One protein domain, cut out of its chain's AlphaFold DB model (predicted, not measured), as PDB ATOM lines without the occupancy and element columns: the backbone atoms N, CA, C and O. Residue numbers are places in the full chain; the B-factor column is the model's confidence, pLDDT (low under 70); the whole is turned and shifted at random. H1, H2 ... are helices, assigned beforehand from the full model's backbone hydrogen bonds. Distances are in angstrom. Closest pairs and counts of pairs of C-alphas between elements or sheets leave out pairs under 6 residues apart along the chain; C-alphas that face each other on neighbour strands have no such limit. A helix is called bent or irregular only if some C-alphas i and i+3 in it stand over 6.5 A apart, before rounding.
ATOM      1  N   ASN A   2     -47.413  -9.010  47.196       44.41
ATOM      2  CA  ASN A   2     -46.372  -9.740  46.458       44.41
ATOM      3  C   ASN A   2     -46.776 -11.177  46.079       44.41
ATOM      4  O   ASN A   2     -47.036 -11.998  46.953       44.41
ATOM      5  N   THR A   3     -46.698 -11.527  44.789       46.88
ATOM      6  CA  THR A   3     -46.833 -12.903  44.264       46.88
ATOM      7  C   THR A   3     -45.919 -13.899  44.998       46.88
ATOM      8  O   THR A   3     -46.268 -15.062  45.163       46.88
ATOM      9  N   GLN A   4     -44.770 -13.430  45.504       48.03
ATOM     10  CA  GLN A   4     -43.848 -14.209  46.339       48.03
ATOM     11  C   GLN A   4     -44.451 -14.641  47.688       48.03
ATOM     12  O   GLN A   4     -44.234 -15.775  48.098       48.03
ATOM     13  N   MET A   5     -45.249 -13.789  48.345       47.31
ATOM     14  CA  MET A   5     -45.917 -14.127  49.613       47.31
ATOM     15  C   MET A   5     -46.984 -15.214  49.425       47.31
ATOM     16  O   MET A   5     -47.152 -16.079  50.278       47.31
ATOM     17  N   VAL A   6     -47.684 -15.193  48.287       49.06
ATOM     18  CA  VAL A   6     -48.728 -16.175  47.958       49.06
ATOM     19  C   VAL A   6     -48.124 -17.548  47.655       49.06
ATOM     20  O   VAL A   6     -48.621 -18.556  48.154       49.06
ATOM     21  N   ILE A   7     -47.021 -17.589  46.900       50.59
ATOM     22  CA  ILE A   7     -46.312 -18.836  46.571       50.59
ATOM     23  C   ILE A   7     -45.750 -19.497  47.836       50.59
ATOM     24  O   ILE A   7     -45.937 -20.699  47.998       50.59
ATOM     25  N   ALA A   8     -45.149 -18.721  48.745       52.31
ATOM     26  CA  ALA A   8     -44.642 -19.232  50.020       52.31
ATOM     27  C   ALA A   8     -45.767 -19.805  50.906       52.31
ATOM     28  O   ALA A   8     -45.599 -20.847  51.528       52.31
ATOM     29  N   SER A   9     -46.957 -19.186  50.908       51.00
ATOM     30  CA  SER A   9     -48.111 -19.691  51.674       51.00
ATOM     31  C   SER A   9     -48.759 -20.964  51.101       51.00
ATOM     32  O   SER A   9     -49.491 -21.648  51.812       51.00
ATOM     33  N   LEU A  10     -48.498 -21.298  49.829       57.81
ATOM     34  CA  LEU A  10     -49.108 -22.425  49.104       57.81
ATOM     35  C   LEU A  10     -48.077 -23.469  48.640       57.81
ATOM     36  O   LEU A  10     -48.376 -24.315  47.796       57.81
ATOM     37  N   GLU A  11     -46.858 -23.430  49.178       60.44
ATOM     38  CA  GLU A  11     -45.723 -24.231  48.708       60.44
ATOM     39  C   GLU A  11     -45.971 -25.745  48.755       60.44
ATOM     40  O   GLU A  11     -45.609 -26.452  47.811       60.44
ATOM     41  N   SER A  12     -46.672 -26.218  49.792       57.78
ATOM     42  CA  SER A  12     -47.070 -27.624  49.964       57.78
ATOM     43  C   SER A  12     -48.123 -28.098  48.956       57.78
ATOM     44  O   SER A  12     -48.308 -29.300  48.772       57.78
ATOM     45  N   VAL A  13     -48.829 -27.167  48.306       60.19
ATOM     46  CA  VAL A  13     -49.881 -27.446  47.319       60.19
ATOM     47  C   VAL A  13     -49.364 -27.283  45.893       60.19
ATOM     48  O   VAL A  13     -49.732 -28.055  45.013       60.19
ATOM     49  N   LEU A  14     -48.487 -26.303  45.665       71.38
ATOM     50  CA  LEU A  14     -47.959 -25.996  44.338       71.38
ATOM     51  C   LEU A  14     -46.884 -26.992  43.888       71.38
ATOM     52  O   LEU A  14     -46.869 -27.332  42.709       71.38
ATOM     53  N   GLY A  15     -46.044 -27.490  44.808       74.38
ATOM     54  CA  GLY A  15     -45.135 -28.632  44.618       74.38
ATOM     55  C   GLY A  15     -44.629 -28.861  43.183       74.38
ATOM     56  O   GLY A  15     -44.032 -27.977  42.568       74.38
ATOM     57  N   ARG A  16     -44.900 -30.062  42.650       74.81
ATOM     58  CA  ARG A  16     -44.547 -30.486  41.283       74.81
ATOM     59  C   ARG A  16     -45.304 -29.717  40.187       74.81
ATOM     60  O   ARG A  16     -44.782 -29.549  39.093       74.81
ATOM     61  N   ARG A  17     -46.498 -29.188  40.482       81.12
ATOM     62  CA  ARG A  17     -47.398 -28.534  39.507       81.12
ATOM     63  C   ARG A  17     -46.927 -27.165  39.015       81.12
ATOM     64  O   ARG A  17     -47.562 -26.584  38.142       81.12
ATOM     65  N   VAL A  18     -45.842 -26.631  39.575       85.19
ATOM     66  CA  VAL A  18     -45.208 -25.379  39.126       85.19
ATOM     67  C   VAL A  18     -43.701 -25.535  38.900       85.19
ATOM     68  O   VAL A  18     -42.981 -24.536  38.845       85.19
ATOM     69  N   GLN A  19     -43.199 -26.771  38.824       86.56
ATOM     70  CA  GLN A  19     -41.764 -27.058  38.803       86.56
ATOM     71  C   GLN A  19     -41.063 -26.442  37.586       86.56
ATOM     72  O   GLN A  19     -40.026 -25.801  37.745       86.56
ATOM     73  N   THR A  20     -41.650 -26.563  36.395       86.25
ATOM     74  CA  THR A  20     -41.099 -25.999  35.156       86.25
ATOM     75  C   THR A  20     -41.052 -24.472  35.221       86.25
ATOM     76  O   THR A  20     -40.042 -23.859  34.883       86.25
ATOM     77  N   VAL A  21     -42.104 -23.833  35.745       86.94
ATOM     78  CA  VAL A  21     -42.137 -22.371  35.939       86.94
ATOM     79  C   VAL A  21     -41.096 -21.910  36.965       86.94
ATOM     80  O   VAL A  21     -40.444 -20.886  36.748       86.94
ATOM     81  N   ARG A  22     -40.906 -22.652  38.066       85.19
ATOM     82  CA  ARG A  22     -39.859 -22.366  39.065       85.19
ATOM     83  C   ARG A  22     -38.464 -22.478  38.454       85.19
ATOM     84  O   ARG A  22     -37.700 -21.520  38.539       85.19
ATOM     85  N   ALA A  23     -38.186 -23.578  37.758       86.69
ATOM     86  CA  ALA A  23     -36.903 -23.815  37.103       86.69
ATOM     87  C   ALA A  23     -36.591 -22.749  36.037       86.69
ATOM     88  O   ALA A  23     -35.468 -22.250  35.959       86.69
ATOM     89  N   LEU A  24     -37.590 -22.323  35.254       86.44
ATOM     90  CA  LEU A  24     -37.433 -21.221  34.299       86.44
ATOM     91  C   LEU A  24     -37.120 -19.892  34.986       86.44
ATOM     92  O   LEU A  24     -36.302 -19.124  34.485       86.44
ATOM     93  N   LYS A  25     -37.762 -19.607  36.121       82.88
ATOM     94  CA  LYS A  25     -37.544 -18.370  36.877       82.88
ATOM     95  C   LYS A  25     -36.151 -18.309  37.499       82.88
ATOM     96  O   LYS A  25     -35.560 -17.234  37.527       82.88
ATOM     97  N   GLU A  26     -35.642 -19.434  37.988       85.62
ATOM     98  CA  GLU A  26     -34.276 -19.548  38.511       85.62
ATOM     99  C   GLU A  26     -33.236 -19.398  37.395       85.62
ATOM    100  O   GLU A  26     -32.247 -18.685  37.562       85.62
ATOM    101  N   ARG A  27     -33.490 -20.012  36.232       84.94
ATOM    102  CA  ARG A  27     -32.581 -19.999  35.079       84.94
ATOM    103  C   ARG A  27     -32.557 -18.662  34.331       84.94
ATOM    104  O   ARG A  27     -31.498 -18.252  33.865       84.94
ATOM    105  N   ASP A  28     -33.699 -17.988  34.189       81.94
ATOM    106  CA  ASP A  28     -33.826 -16.712  33.466       81.94
ATOM    107  C   ASP A  28     -34.724 -15.714  34.230       81.94
ATOM    108  O   ASP A  28     -35.879 -15.474  33.858       81.94
ATOM    109  N   PRO A  29     -34.217 -15.079  35.308       79.38
ATOM    110  CA  PRO A  29     -35.002 -14.144  36.118       79.38
ATOM    111  C   PRO A  29     -35.498 -12.922  35.331       79.38
ATOM    112  O   PRO A  29     -36.539 -12.343  35.658       79.38
ATOM    113  N   LYS A  30     -34.771 -12.523  34.277       75.50
ATOM    114  CA  LYS A  30     -35.099 -11.360  33.438       75.50
ATOM    115  C   LYS A  30     -36.374 -11.590  32.630       75.50
ATOM    116  O   LYS A  30     -37.170 -10.661  32.505       75.50
ATOM    117  N   LEU A  31     -36.610 -12.824  32.178       71.69
ATOM    118  CA  LEU A  31     -37.852 -13.246  31.519       71.69
ATOM    119  C   LEU A  31     -39.094 -12.964  32.380       71.69
ATOM    120  O   LEU A  31     -40.147 -12.586  31.865       71.69
ATOM    121  N   PHE A  32     -38.957 -13.118  33.700       69.25
ATOM    122  CA  PHE A  32     -40.035 -12.899  34.662       69.25
ATOM    123  C   PHE A  32     -40.109 -11.448  35.158       69.25
ATOM    124  O   PHE A  32     -41.197 -10.969  35.471       69.25
ATOM    125  N   ALA A  33     -38.983 -10.729  35.186       64.62
ATOM    126  CA  ALA A  33     -38.929  -9.313  35.552       64.62
ATOM    127  C   ALA A  33     -39.502  -8.388  34.459       64.62
ATOM    128  O   ALA A  33     -40.216  -7.443  34.780       64.62
ATOM    129  N   GLN A  34     -39.244  -8.679  33.177       58.94
ATOM    130  CA  GLN A  34     -39.784  -7.918  32.033       58.94
ATOM    131  C   GLN A  34     -41.300  -8.080  31.868       58.94
ATOM    132  O   GLN A  34     -41.971  -7.215  31.315       58.94
ATOM    133  N   LYS A  35     -41.848  -9.183  32.379       57.44
ATOM    134  CA  LYS A  35     -43.281  -9.479  32.412       57.44
ATOM    135  C   LYS A  35     -43.884  -9.123  33.776       57.44
ATOM    136  O   LYS A  35     -44.631  -9.914  34.355       57.44
ATOM    137  N   SER A  36     -43.517  -7.960  34.324       44.19
ATOM    138  CA  SER A  36     -43.958  -7.458  35.632       44.19
ATOM    139  C   SER A  36     -45.490  -7.461  35.731       44.19
ATOM    140  O   SER A  36     -46.157  -6.589  35.182       44.19
ATOM    141  N   GLY A  37     -46.046  -8.477  36.397       53.66
ATOM    142  CA  GLY A  37     -47.489  -8.746  36.422       53.66
ATOM    143  C   GLY A  37     -47.918 -10.085  35.807       53.66
ATOM    144  O   GLY A  37     -49.111 -10.282  35.590       53.66
ATOM    145  N   LEU A  38     -46.973 -11.010  35.573       52.69
ATOM    146  CA  LEU A  38     -47.131 -12.334  34.942       52.69
ATOM    147  C   LEU A  38     -48.413 -13.096  35.282       52.69
ATOM    148  O   LEU A  38     -48.916 -13.839  34.451       52.69
ATOM    149  N   VAL A  39     -48.923 -12.933  36.499       53.44
ATOM    150  CA  VAL A  39     -50.146 -13.594  36.947       53.44
ATOM    151  C   VAL A  39     -51.292 -12.612  37.186       53.44
ATOM    152  O   VAL A  39     -52.437 -13.000  37.015       53.44
ATOM    153  N   SER A  40     -51.012 -11.349  37.528       53.66
ATOM    154  CA  SER A  40     -52.035 -10.339  37.827       53.66
ATOM    155  C   SER A  40     -52.786  -9.835  36.590       53.66
ATOM    156  O   SER A  40     -53.917  -9.387  36.730       53.66
ATOM    157  N   GLN A  41     -52.187  -9.916  35.395       54.00
ATOM    158  CA  GLN A  41     -52.838  -9.534  34.129       54.00
ATOM    159  C   GLN A  41     -53.677 -10.682  33.537       54.00
ATOM    160  O   GLN A  41     -54.796 -10.456  33.083       54.00
ATOM    161  N   ALA A  42     -53.221 -11.928  33.699       58.56
ATOM    162  CA  ALA A  42     -53.909 -13.129  33.219       58.56
ATOM    163  C   ALA A  42     -55.054 -13.619  34.125       58.56
ATOM    164  O   ALA A  42     -55.594 -14.707  33.912       58.56
ATOM    165  N   LEU A  43     -55.412 -12.858  35.168       71.75
ATOM    166  CA  LEU A  43     -56.455 -13.268  36.110       71.75
ATOM    167  C   LEU A  43     -57.824 -13.325  35.444       71.75
ATOM    168  O   LEU A  43     -58.604 -14.187  35.814       71.75
ATOM    169  N   GLY A  44     -58.118 -12.461  34.469       78.12
ATOM    170  CA  GLY A  44     -59.452 -12.359  33.860       78.12
ATOM    171  C   GLY A  44     -60.027 -13.714  33.413       78.12
ATOM    172  O   GLY A  44     -61.057 -14.129  33.949       78.12
ATOM    173  N   PRO A  45     -59.344 -14.452  32.518       82.31
ATOM    174  CA  PRO A  45     -59.786 -15.776  32.076       82.31
ATOM    175  C   PRO A  45     -59.931 -16.805  33.208       82.31
ATOM    176  O   PRO A  45     -60.867 -17.601  33.214       82.31
ATOM    177  N   VAL A  46     -59.024 -16.781  34.187       86.81
ATOM    178  CA  VAL A  46     -59.000 -17.719  35.323       86.81
ATOM    179  C   VAL A  46     -60.140 -17.423  36.297       86.81
ATOM    180  O   VAL A  46     -60.904 -18.307  36.672       86.81
ATOM    181  N   VAL A  47     -60.311 -16.159  36.660       87.12
ATOM    182  CA  VAL A  47     -61.384 -15.661  37.523       87.12
ATOM    183  C   VAL A  47     -62.743 -15.984  36.920       87.12
ATOM    184  O   VAL A  47     -63.619 -16.488  37.622       87.12
ATOM    185  N   GLN A  48     -62.895 -15.770  35.612       86.31
ATOM    186  CA  GLN A  48     -64.123 -16.078  34.891       86.31
ATOM    187  C   GLN A  48     -64.403 -17.588  34.842       86.31
ATOM    188  O   GLN A  48     -65.508 -18.012  35.180       86.31
ATOM    189  N   ARG A  49     -63.419 -18.417  34.462       88.94
ATOM    190  CA  ARG A  49     -63.606 -19.873  34.312       88.94
ATOM    191  C   ARG A  49     -63.851 -20.591  35.639       88.94
ATOM    192  O   ARG A  49     -64.676 -21.504  35.686       88.94
ATOM    193  N   PHE A  50     -63.146 -20.190  36.695       88.06
ATOM    194  CA  PHE A  50     -63.217 -20.822  38.020       88.06
ATOM    195  C   PHE A  50     -64.138 -20.078  39.000       88.06
ATOM    196  O   PHE A  50     -64.212 -20.456  40.166       88.06
ATOM    197  N   ARG A  51     -64.866 -19.051  38.528       87.81
ATOM    198  CA  ARG A  51     -65.871 -18.282  39.290       87.81
ATOM    199  C   ARG A  51     -65.335 -17.724  40.616       87.81
ATOM    200  O   ARG A  51     -65.992 -17.815  41.651       87.81
ATOM    201  N   LEU A  52     -64.130 -17.162  40.587       86.06
ATOM    202  CA  LEU A  52     -63.451 -16.641  41.777       86.06
ATOM    203  C   LEU A  52     -63.901 -15.205  42.071       86.06
ATOM    204  O   LEU A  52     -64.034 -14.399  41.153       86.06
ATOM    205  N   ASN A  53     -64.088 -14.845  43.341       85.44
ATOM    206  CA  ASN A  53     -64.373 -13.466  43.719       85.44
ATOM    207  C   ASN A  53     -63.097 -12.774  44.213       85.44
ATOM    208  O   ASN A  53     -62.789 -12.795  45.399       85.44
ATOM    209  N   ILE A  54     -62.390 -12.086  43.314       80.12
ATOM    210  CA  ILE A  54     -61.103 -11.427  43.610       80.12
ATOM    211  C   ILE A  54     -61.165 -10.318  44.670       80.12
ATOM    212  O   ILE A  54     -60.117  -9.859  45.122       80.12
ATOM    213  N   THR A  55     -62.362  -9.885  45.081       78.56
ATOM    214  CA  THR A  55     -62.519  -8.985  46.236       78.56
ATOM    215  C   THR A  55     -62.215  -9.690  47.562       78.56
ATOM    216  O   THR A  55     -61.890  -9.029  48.546       78.56
ATOM    217  N   LYS A  56     -62.261 -11.031  47.589       82.56
ATOM    218  CA  LYS A  56     -61.795 -11.862  48.701       82.56
ATOM    219  C   LYS A  56     -60.315 -12.183  48.517       82.56
ATOM    220  O   LYS A  56     -59.896 -12.696  47.481       82.56
ATOM    221  N   GLU A  57     -59.528 -11.942  49.562       78.75
ATOM    222  CA  GLU A  57     -58.078 -12.159  49.537       78.75
ATOM    223  C   GLU A  57     -57.703 -13.618  49.210       78.75
ATOM    224  O   GLU A  57     -56.759 -13.868  48.461       78.75
ATOM    225  N   GLU A  58     -58.462 -14.589  49.721       80.62
ATOM    226  CA  GLU A  58     -58.242 -16.018  49.462       80.62
ATOM    227  C   GLU A  58     -58.467 -16.397  47.993       80.62
ATOM    228  O   GLU A  58     -57.649 -17.107  47.408       80.62
ATOM    229  N   ASP A  59     -59.519 -15.869  47.366       80.75
ATOM    230  CA  ASP A  59     -59.816 -16.110  45.951       80.75
ATOM    231  C   ASP A  59     -58.788 -15.430  45.043       80.75
ATOM    232  O   ASP A  59     -58.399 -15.997  44.023       80.75
ATOM    233  N   ALA A  60     -58.273 -14.259  45.431       78.62
ATOM    234  CA  ALA A  60     -57.165 -13.615  44.730       78.62
ATOM    235  C   ALA A  60     -55.880 -14.464  44.803       78.62
ATOM    236  O   ALA A  60     -55.215 -14.680  43.786       78.62
ATOM    237  N   LYS A  61     -55.550 -15.014  45.981       78.12
ATOM    238  CA  LYS A  61     -54.419 -15.945  46.159       78.12
ATOM    239  C   LYS A  61     -54.602 -17.222  45.336       78.12
ATOM    240  O   LYS A  61     -53.662 -17.686  44.688       78.12
ATOM    241  N   ARG A  62     -55.820 -17.762  45.316       82.12
ATOM    242  CA  ARG A  62     -56.174 -18.964  44.557       82.12
ATOM    243  C   ARG A  62     -56.117 -18.739  43.052       82.12
ATOM    244  O   ARG A  62     -55.573 -19.584  42.346       82.12
ATOM    245  N   ALA A  63     -56.595 -17.597  42.565       84.56
ATOM    246  CA  ALA A  63     -56.498 -17.226  41.157       84.56
ATOM    247  C   ALA A  63     -55.031 -17.178  40.710       84.56
ATOM    248  O   ALA A  63     -54.680 -17.720  39.667       84.56
ATOM    249  N   VAL A  64     -54.151 -16.622  41.552       82.62
ATOM    250  CA  VAL A  64     -52.711 -16.591  41.277       82.62
ATOM    251  C   VAL A  64     -52.113 -17.997  41.186       82.62
ATOM    252  O   VAL A  64     -51.355 -18.297  40.265       82.62
ATOM    253  N   ALA A  65     -52.465 -18.873  42.124       83.31
ATOM    254  CA  ALA A  65     -52.009 -20.258  42.129       83.31
ATOM    255  C   ALA A  65     -52.487 -21.040  40.893       83.31
ATOM    256  O   ALA A  65     -51.682 -21.702  40.243       83.31
ATOM    257  N   ILE A  66     -53.766 -20.913  40.523       88.12
ATOM    258  CA  ILE A  66     -54.339 -21.569  39.340       88.12
ATOM    259  C   ILE A  66     -53.637 -21.104  38.062       88.12
ATOM    260  O   ILE A  66     -53.257 -21.936  37.243       88.12
ATOM    261  N   SER A  67     -53.390 -19.802  37.909       87.25
ATOM    262  CA  SER A  67     -52.654 -19.267  36.758       87.25
ATOM    263  C   SER A  67     -51.243 -19.843  36.636       87.25
ATOM    264  O   SER A  67     -50.795 -20.130  35.530       87.25
ATOM    265  N   LEU A  68     -50.535 -20.027  37.755       86.25
ATOM    266  CA  LEU A  68     -49.201 -20.634  37.749       86.25
ATOM    267  C   LEU A  68     -49.248 -22.110  37.353       86.25
ATOM    268  O   LEU A  68     -48.401 -22.546  36.578       86.25
ATOM    269  N   ILE A  69     -50.243 -22.854  37.844       89.12
ATOM    270  CA  ILE A  69     -50.445 -24.262  37.478       89.12
ATOM    271  C   ILE A  69     -50.758 -24.376  35.982       89.12
ATOM    272  O   ILE A  69     -50.121 -25.154  35.283       89.12
ATOM    273  N   LEU A  70     -51.672 -23.554  35.460       91.00
ATOM    274  CA  LEU A  70     -52.035 -23.553  34.039       91.00
ATOM    275  C   LEU A  70     -50.886 -23.103  33.130       91.00
ATOM    276  O   LEU A  70     -50.725 -23.628  32.032       91.00
ATOM    277  N   LEU A  71     -50.069 -22.149  33.581       89.81
ATOM    278  CA  LEU A  71     -48.872 -21.741  32.853       89.81
ATOM    279  C   LEU A  71     -47.831 -22.865  32.820       89.81
ATOM    280  O   LEU A  71     -47.218 -23.103  31.785       89.81
ATOM    281  N   ASN A  72     -47.635 -23.566  33.935       91.56
ATOM    282  CA  ASN A  72     -46.749 -24.723  33.985       91.56
ATOM    283  C   ASN A  72     -47.234 -25.827  33.043       91.56
ATOM    284  O   ASN A  72     -46.472 -26.284  32.196       91.56
ATOM    285  N   TYR A  73     -48.520 -26.167  33.145       92.50
ATOM    286  CA  TYR A  73     -49.199 -27.150  32.311       92.50
ATOM    287  C   TYR A  73     -48.927 -26.941  30.820       92.50
ATOM    288  O   TYR A  73     -48.416 -27.823  30.133       92.50
ATOM    289  N   ILE A  74     -49.243 -25.747  30.310       93.25
ATOM    290  CA  ILE A  74     -49.151 -25.479  28.875       93.25
ATOM    291  C   ILE A  74     -47.706 -25.451  28.387       93.25
ATOM    292  O   ILE A  74     -47.444 -25.868  27.262       93.25
ATOM    293  N   LEU A  75     -46.763 -24.996  29.216       92.81
ATOM    294  CA  LEU A  75     -45.345 -24.995  28.865       92.81
ATOM    295  C   LEU A  75     -44.788 -26.418  28.774       92.81
ATOM    296  O   LEU A  75     -44.070 -26.712  27.819       92.81
ATOM    297  N   GLU A  76     -45.156 -27.300  29.706       93.06
ATOM    298  CA  GLU A  76     -44.788 -28.718  29.648       93.06
ATOM    299  C   GLU A  76     -45.362 -29.386  28.396       93.06
ATOM    300  O   GLU A  76     -44.619 -30.005  27.634       93.06
ATOM    301  N   CYS A  77     -46.657 -29.197  28.123       92.00
ATOM    302  CA  CYS A  77     -47.300 -29.815  26.966       92.00
ATOM    303  C   CYS A  77     -46.737 -29.299  25.634       92.00
ATOM    304  O   CYS A  77     -46.459 -30.096  24.742       92.00
ATOM    305  N   GLN A  78     -46.523 -27.988  25.487       93.44
ATOM    306  CA  GLN A  78     -45.960 -27.415  24.257       93.44
ATOM    307  C   GLN A  78     -44.506 -27.848  24.030       93.44
ATOM    308  O   GLN A  78     -44.122 -28.131  22.894       93.44
ATOM    309  N   ALA A  79     -43.697 -27.933  25.092       92.94
ATOM    310  CA  ALA A  79     -42.329 -28.428  24.986       92.94
ATOM    311  C   ALA A  79     -42.295 -29.905  24.564       92.94
ATOM    312  O   ALA A  79     -41.581 -30.248  23.619       92.94
ATOM    313  N   ALA A  80     -43.111 -30.755  25.195       90.19
ATOM    314  CA  ALA A  80     -43.204 -32.179  24.874       90.19
ATOM    315  C   ALA A  80     -43.686 -32.430  23.430       90.19
ATOM    316  O   ALA A  80     -43.087 -33.219  22.693       90.19
ATOM    317  N   GLU A  81     -44.727 -31.718  22.984       90.88
ATOM    318  CA  GLU A  81     -45.252 -31.811  21.614       90.88
ATOM    319  C   GLU A  81     -44.224 -31.351  20.572       90.88
ATOM    320  O   GLU A  81     -44.062 -31.973  19.515       90.88
ATOM    321  N   TRP A  82     -43.486 -30.277  20.862       93.94
ATOM    322  CA  TRP A  82     -42.448 -29.777  19.965       93.94
ATOM    323  C   TRP A  82     -41.279 -30.760  19.844       93.94
ATOM    324  O   TRP A  82     -40.868 -31.079  18.729       93.94
ATOM    325  N   ILE A  83     -40.785 -31.285  20.969       92.12
ATOM    326  CA  ILE A  83     -39.693 -32.270  21.007       92.12
ATOM    327  C   ILE A  83     -40.063 -33.517  20.206       92.12
ATOM    328  O   ILE A  83     -39.310 -33.937  19.324       92.12
ATOM    329  N   THR A  84     -41.265 -34.046  20.444       89.00
ATOM    330  CA  THR A  84     -41.770 -35.245  19.768       89.00
ATOM    331  C   THR A  84     -41.931 -35.009  18.264       89.00
ATOM    332  O   THR A  84     -41.451 -35.797  17.452       89.00
ATOM    333  N   SER A  85     -42.553 -33.893  17.863       90.38
ATOM    334  CA  SER A  85     -42.793 -33.582  16.444       90.38
ATOM    335  C   SER A  85     -41.519 -33.256  15.659       90.38
ATOM    336  O   SER A  85     -41.461 -33.502  14.453       90.38
ATOM    337  N   LYS A  86     -40.489 -32.714  16.318       90.25
ATOM    338  CA  LYS A  86     -39.198 -32.384  15.699       90.25
ATOM    339  C   LYS A  86     -38.140 -33.470  15.850       90.25
ATOM    340  O   LYS A  86     -37.068 -33.294  15.277       90.25
ATOM    341  N   LYS A  87     -38.429 -34.564  16.571       84.75
ATOM    342  CA  LYS A  87     -37.452 -35.606  16.937       84.75
ATOM    343  C   LYS A  87     -36.155 -34.980  17.471       84.75
ATOM    344  O   LYS A  87     -35.073 -35.254  16.965       84.75
ATOM    345  N   SER A  88     -36.294 -34.034  18.398       86.00
ATOM    346  CA  SER A  88     -35.192 -33.185  18.852       86.00
ATOM    347  C   SER A  88     -34.759 -33.543  20.266       86.00
ATOM    348  O   SER A  88     -35.596 -33.603  21.152       86.00
ATOM    349  N   ASP A  89     -33.450 -33.627  20.500       86.69
ATOM    350  CA  ASP A  89     -32.880 -33.872  21.836       86.69
ATOM    351  C   ASP A  89     -32.687 -32.585  22.664       86.69
ATOM    352  O   ASP A  89     -31.895 -32.543  23.605       86.69
ATOM    353  N   ARG A  90     -33.359 -31.486  22.290       87.94
ATOM    354  CA  ARG A  90     -33.255 -30.223  23.032       87.94
ATOM    355  C   ARG A  90     -33.876 -30.360  24.418       87.94
ATOM    356  O   ARG A  90     -34.923 -30.979  24.577       87.94
ATOM    357  N   ASP A  91     -33.257 -29.694  25.389       90.69
ATOM    358  CA  ASP A  91     -33.746 -29.623  26.765       90.69
ATOM    359  C   ASP A  91     -35.194 -29.074  26.801       90.69
ATOM    360  O   ASP A  91     -35.430 -27.947  26.340       90.69
ATOM    361  N   PRO A  92     -36.170 -29.822  27.360       89.81
ATOM    362  CA  PRO A  92     -37.551 -29.368  27.517       89.81
ATOM    363  C   PRO A  92     -37.673 -28.001  28.191       89.81
ATOM    364  O   PRO A  92     -38.542 -27.208  27.823       89.81
ATOM    365  N   LEU A  93     -36.779 -27.689  29.135       91.56
ATOM    366  CA  LEU A  93     -36.778 -26.410  29.836       91.56
ATOM    367  C   LEU A  93     -36.366 -25.255  28.908       91.56
ATOM    368  O   LEU A  93     -36.924 -24.162  28.989       91.56
ATOM    369  N   GLU A  94     -35.433 -25.486  27.984       91.00
ATOM    370  CA  GLU A  94     -35.040 -24.489  26.981       91.00
ATOM    371  C   GLU A  94     -36.187 -24.210  25.999       91.00
ATOM    372  O   GLU A  94     -36.509 -23.051  25.715       91.00
ATOM    373  N   VAL A  95     -36.849 -25.271  25.528       92.31
ATOM    374  CA  VAL A  95     -37.996 -25.171  24.617       92.31
ATOM    375  C   VAL A  95     -39.161 -24.439  25.293       92.31
ATOM    376  O   VAL A  95     -39.721 -23.506  24.713       92.31
ATOM    377  N   ALA A  96     -39.481 -24.780  26.546       91.50
ATOM    378  CA  ALA A  96     -40.486 -24.082  27.347       91.50
ATOM    379  C   ALA A  96     -40.150 -22.587  27.516       91.50
ATOM    380  O   ALA A  96     -41.013 -21.724  27.329       91.50
ATOM    381  N   GLY A  97     -38.884 -22.258  27.788       90.38
ATOM    382  CA  GLY A  97     -38.414 -20.872  27.855       90.38
ATOM    383  C   GLY A  97     -38.614 -20.114  26.538       90.38
ATOM    384  O   GLY A  97     -39.044 -18.958  26.543       90.38
ATOM    385  N   ALA A  98     -38.383 -20.767  25.396       90.94
ATOM    386  CA  ALA A  98     -38.625 -20.184  24.076       90.94
ATOM    387  C   ALA A  98     -40.118 -19.906  23.818       90.94
ATOM    388  O   ALA A  98     -40.460 -18.828  23.324       90.94
ATOM    389  N   PHE A  99     -41.017 -20.819  24.205       90.62
ATOM    390  CA  PHE A  99     -42.466 -20.581  24.151       90.62
ATOM    391  C   PHE A  99     -42.880 -19.400  25.033       90.62
ATOM    392  O   PHE A  99     -43.626 -18.527  24.586       90.62
ATOM    393  N   LEU A 100     -42.339 -19.319  26.252       87.62
ATOM    394  CA  LEU A 100     -42.629 -18.222  27.169       87.62
ATOM    395  C   LEU A 100     -42.105 -16.866  26.664       87.62
ATOM    396  O   LEU A 100     -42.710 -15.843  26.975       87.62
ATOM    397  N   ARG A 101     -41.024 -16.825  25.873       87.75
ATOM    398  CA  ARG A 101     -40.557 -15.600  25.189       87.75
ATOM    399  C   ARG A 101     -41.459 -15.206  24.026       87.75
ATOM    400  O   ARG A 101     -41.721 -14.025  23.825       87.75
ATOM    401  N   LYS A 102     -41.903 -16.195  23.254       89.25
ATOM    402  CA  LYS A 102     -42.638 -15.987  22.004       89.25
ATOM    403  C   LYS A 102     -44.088 -15.552  22.225       89.25
ATOM    404  O   LYS A 102     -44.610 -14.786  21.421       89.25
ATOM    405  N   TYR A 103     -44.735 -16.042  23.280       87.25
ATOM    406  CA  TYR A 103     -46.159 -15.817  23.529       87.25
ATOM    407  C   TYR A 103     -46.406 -14.997  24.807       87.25
ATOM    408  O   TYR A 103     -45.617 -15.013  25.763       87.25
ATOM    409  N   SER A 104     -47.518 -14.257  24.833       84.31
ATOM    410  CA  SER A 104     -47.972 -13.574  26.048       84.31
ATOM    411  C   SER A 104     -48.460 -14.594  27.081       84.31
ATOM    412  O   SER A 104     -48.926 -15.681  26.731       84.31
ATOM    413  N   THR A 105     -48.347 -14.257  28.367       83.12
ATOM    414  CA  THR A 105     -48.782 -15.162  29.440       83.12
ATOM    415  C   THR A 105     -50.291 -15.413  29.383       83.12
ATOM    416  O   THR A 105     -50.718 -16.552  29.549       83.12
ATOM    417  N   ASP A 106     -51.081 -14.392  29.044       82.56
ATOM    418  CA  ASP A 106     -52.529 -14.506  28.844       82.56
ATOM    419  C   ASP A 106     -52.873 -15.491  27.723       82.56
ATOM    420  O   ASP A 106     -53.750 -16.332  27.896       82.56
ATOM    421  N   ALA A 107     -52.157 -15.438  26.593       85.62
ATOM    422  CA  ALA A 107     -52.381 -16.359  25.480       85.62
ATOM    423  C   ALA A 107     -52.041 -17.808  25.861       85.62
ATOM    424  O   ALA A 107     -52.771 -18.727  25.495       85.62
ATOM    425  N   LEU A 108     -50.966 -18.012  26.629       88.94
ATOM    426  CA  LEU A 108     -50.584 -19.331  27.134       88.94
ATOM    427  C   LEU A 108     -51.618 -19.872  28.133       88.94
ATOM    428  O   LEU A 108     -52.030 -21.023  28.018       88.94
ATOM    429  N   ILE A 109     -52.095 -19.049  29.070       88.69
ATOM    430  CA  ILE A 109     -53.123 -19.448  30.042       88.69
ATOM    431  C   ILE A 109     -54.468 -19.708  29.353       88.69
ATOM    432  O   ILE A 109     -55.125 -20.696  29.665       88.69
ATOM    433  N   LEU A 110     -54.866 -18.891  28.376       89.12
ATOM    434  CA  LEU A 110     -56.062 -19.147  27.568       89.12
ATOM    435  C   LEU A 110     -55.950 -20.467  26.797       89.12
ATOM    436  O   LEU A 110     -56.903 -21.243  26.783       89.12
ATOM    437  N   ALA A 111     -54.789 -20.755  26.204       90.38
ATOM    438  CA  ALA A 111     -54.540 -22.035  25.547       90.38
ATOM    439  C   ALA A 111     -54.612 -23.210  26.540       90.38
ATOM    440  O   ALA A 111     -55.185 -24.252  26.216       90.38
ATOM    441  N   ALA A 112     -54.098 -23.029  27.760       91.81
ATOM    442  CA  ALA A 112     -54.205 -24.005  28.841       91.81
ATOM    443  C   ALA A 112     -55.672 -24.284  29.212       91.81
ATOM    444  O   ALA A 112     -56.072 -25.444  29.267       91.81
ATOM    445  N   ILE A 113     -56.483 -23.233  29.402       91.38
ATOM    446  CA  ILE A 113     -57.920 -23.335  29.708       91.38
ATOM    447  C   ILE A 113     -58.657 -24.060  28.581       91.38
ATOM    448  O   ILE A 113     -59.391 -25.006  28.840       91.38
ATOM    449  N   GLN A 114     -58.419 -23.683  27.323       92.06
ATOM    450  CA  GLN A 114     -59.045 -24.350  26.179       92.06
ATOM    451  C   GLN A 114     -58.696 -25.840  26.121       92.06
ATOM    452  O   GLN A 114     -59.549 -26.669  25.812       92.06
ATOM    453  N   ARG A 115     -57.442 -26.197  26.409       91.56
ATOM    454  CA  ARG A 115     -56.983 -27.590  26.431       91.56
ATOM    455  C   ARG A 115     -57.607 -28.374  27.587       91.56
ATOM    456  O   ARG A 115     -58.044 -29.502  27.386       91.56
ATOM    457  N   PHE A 116     -57.696 -27.755  28.759       89.44
ATOM    458  CA  PHE A 116     -58.360 -28.290  29.946       89.44
ATOM    459  C   PHE A 116     -59.860 -28.535  29.703       89.44
ATOM    460  O   PHE A 116     -60.368 -29.615  29.989       89.44
ATOM    461  N   ASP A 117     -60.557 -27.580  29.084       90.44
ATOM    462  CA  ASP A 117     -61.982 -27.698  28.763       90.44
ATOM    463  C   ASP A 117     -62.258 -28.748  27.679       90.44
ATOM    464  O   ASP A 117     -63.268 -29.452  27.747       90.44
ATOM    465  N   ARG A 118     -61.354 -28.908  26.702       91.69
ATOM    466  CA  ARG A 118     -61.427 -30.013  25.731       91.69
ATOM    467  C   ARG A 118     -61.299 -31.363  26.420       91.69
ATOM    468  O   ARG A 118     -62.135 -32.223  26.178       91.69
ATOM    469  N   LEU A 119     -60.325 -31.519  27.318       89.56
ATOM    470  CA  LEU A 119     -60.146 -32.756  28.076       89.56
ATOM    471  C   LEU A 119     -61.388 -33.083  28.919       89.56
ATOM    472  O   LEU A 119     -61.879 -34.206  28.882       89.56
ATOM    473  N   LEU A 120     -61.958 -32.089  29.608       90.31
ATOM    474  CA  LEU A 120     -63.212 -32.253  30.350       90.31
ATOM    475  C   LEU A 120     -64.381 -32.634  29.429       90.31
ATOM    476  O   LEU A 120     -65.219 -33.451  29.806       90.31
ATOM    477  N   THR A 121     -64.448 -32.048  28.233       91.62
ATOM    478  CA  THR A 121     -65.471 -32.373  27.228       91.62
ATOM    479  C   THR A 121     -65.320 -33.810  26.740       91.62
ATOM    480  O   THR A 121     -66.304 -34.541  26.739       91.62
ATOM    481  N   ASP A 122     -64.101 -34.243  26.412       88.31
ATOM    482  CA  ASP A 122     -63.806 -35.623  26.018       88.31
ATOM    483  C   ASP A 122     -64.150 -36.617  27.136       88.31
ATOM    484  O   ASP A 122     -64.719 -37.673  26.870       88.31
ATOM    485  N   MET A 123     -63.873 -36.282  28.400       85.75
ATOM    486  CA  MET A 123     -64.251 -37.130  29.535       85.75
ATOM    487  C   MET A 123     -65.764 -37.203  29.727       85.75
ATOM    488  O   MET A 123     -66.285 -38.286  29.977       85.75
ATOM    489  N   LYS A 124     -66.485 -36.083  29.587       85.69
ATOM    490  CA  LYS A 124     -67.958 -36.061  29.634       85.69
ATOM    491  C   LYS A 124     -68.573 -36.876  28.495       85.69
ATOM    492  O   LYS A 124     -69.527 -37.616  28.733       85.69
ATOM    493  N   ASP A 125     -68.013 -36.763  27.293       83.31
ATOM    494  CA  ASP A 125     -68.405 -37.558  26.129       83.31
ATOM    495  C   ASP A 125     -68.218 -39.049  26.418       83.31
ATOM    496  O   ASP A 125     -69.171 -39.821  26.344       83.31
ATOM    497  N   VAL A 126     -67.034 -39.454  26.877       76.56
ATOM    498  CA  VAL A 126     -66.760 -40.846  27.245       76.56
ATOM    499  C   VAL A 126     -67.665 -41.337  28.375       76.56
ATOM    500  O   VAL A 126     -68.215 -42.429  28.278       76.56
ATOM    501  N   TRP A 127     -67.890 -40.531  29.413       75.81
ATOM    502  CA  TRP A 127     -68.758 -40.871  30.544       75.81
ATOM    503  C   TRP A 127     -70.200 -41.154  30.135       75.81
ATOM    504  O   TRP A 127     -70.810 -42.097  30.639       75.81
ATOM    505  N   SER A 128     -70.734 -40.386  29.181       70.00
ATOM    506  CA  SER A 128     -72.078 -40.629  28.645       70.00
ATOM    507  C   SER A 128     -72.217 -42.006  27.974       70.00
ATOM    508  O   SER A 128     -73.325 -42.530  27.870       70.00
ATOM    509  N   HIS A 129     -71.087 -42.622  27.613       60.72
ATOM    510  CA  HIS A 129     -70.980 -43.921  26.966       60.72
ATOM    511  C   HIS A 129     -70.277 -44.994  27.834       60.72
ATOM    512  O   HIS A 129     -70.083 -46.116  27.380       60.72
ATOM    513  N   ALA A 130     -69.886 -44.699  29.075       53.75
ATOM    514  CA  ALA A 130     -69.078 -45.611  29.898       53.75
ATOM    515  C   ALA A 130     -69.894 -46.688  30.642       53.75
ATOM    516  O   ALA A 130     -69.306 -47.588  31.240       53.75
TER     517      ALA A 130
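This is residues 2 to 130 of the 633 residues of an uncharacterized protein of Candidatus Uhrbacteria bacterium GW2011_GWF2_46_218 (UniProt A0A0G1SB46). One long helix, H5, runs through the middle like a post, and H1, H2, H4, H6 and H7 pack crosswise on it, while short H3 lies near H2 and H6. Residues 118 to 130, of which 118 to 128 belong to H7, stick out as a long arm. The printed part has 129 residues, with seven named helices, H1 to H7 in chain order, and no named strand: all helix. It is compact, with a radius of gyration of the C-alphas of 15.5 A and spans of 47 by 46 by 26 A.

Start at H1, residues 3 to 9, which touches the hub H5, residues 57 to 86, at its residues 61 to 65 alone; Val 6 and Lys 61 have the closest C-alphas, 6.0 A. Next, H2, residues 11 to 27, is irregular, C-alphas 13 and 16 being 8.6 A apart, with a kink of 86 degrees near residue 18. Its residues 14 to 21 alone touch H5, closest at C-alphas Val 18 and Asn 72, 5.4 A, a steep tilt of 55 degrees. H3, residues 29 to 33, is close to H2 but not clearly touching: C-alphas Lys 25 and Phe 32 are closest, 6.4 A. H4, residues 43 to 50, stands about perpendicular to H5, 87 degrees, and touches it at residues 63 to 67 alone, closest at C-alphas Val 47 and Ala 63, 6.3 A. H6, residues 92 to 102, touches residues 75 to 83 alone of H5, closest at C-alphas Leu 75 and Ala 96, 5.2 A. Residues 105 to 113 alone of H7, residues 105 to 128, touch H5, about perpendicular at 83 degrees, closest at C-alphas Ile 74 and Ala 112, 5.3 A. Every O i to N i+4 pair is within hydrogen-bond range in H1, H3, H4, H5, H6 and H7; in H2, 8 of 13 are.

Find C-alpha 3 at (-46.833, -12.903, 44.264), where H1 begins. H2 spans 19.4 A. From C-alpha 57 at (-58.078, -12.159, 49.537), H5 runs 43.7 A. H7 runs 34.5 A to C-alpha 128 at (-72.078, -40.629, 28.645).

The farthest C-alphas, Lys 30 and His 129, are 48.9 A apart. The printed part has no cut and no long link. The mean pLDDT of the printed part is 80.0; look for values under 70 at residues 2 to 13, 32 to 42 and 129 to 130.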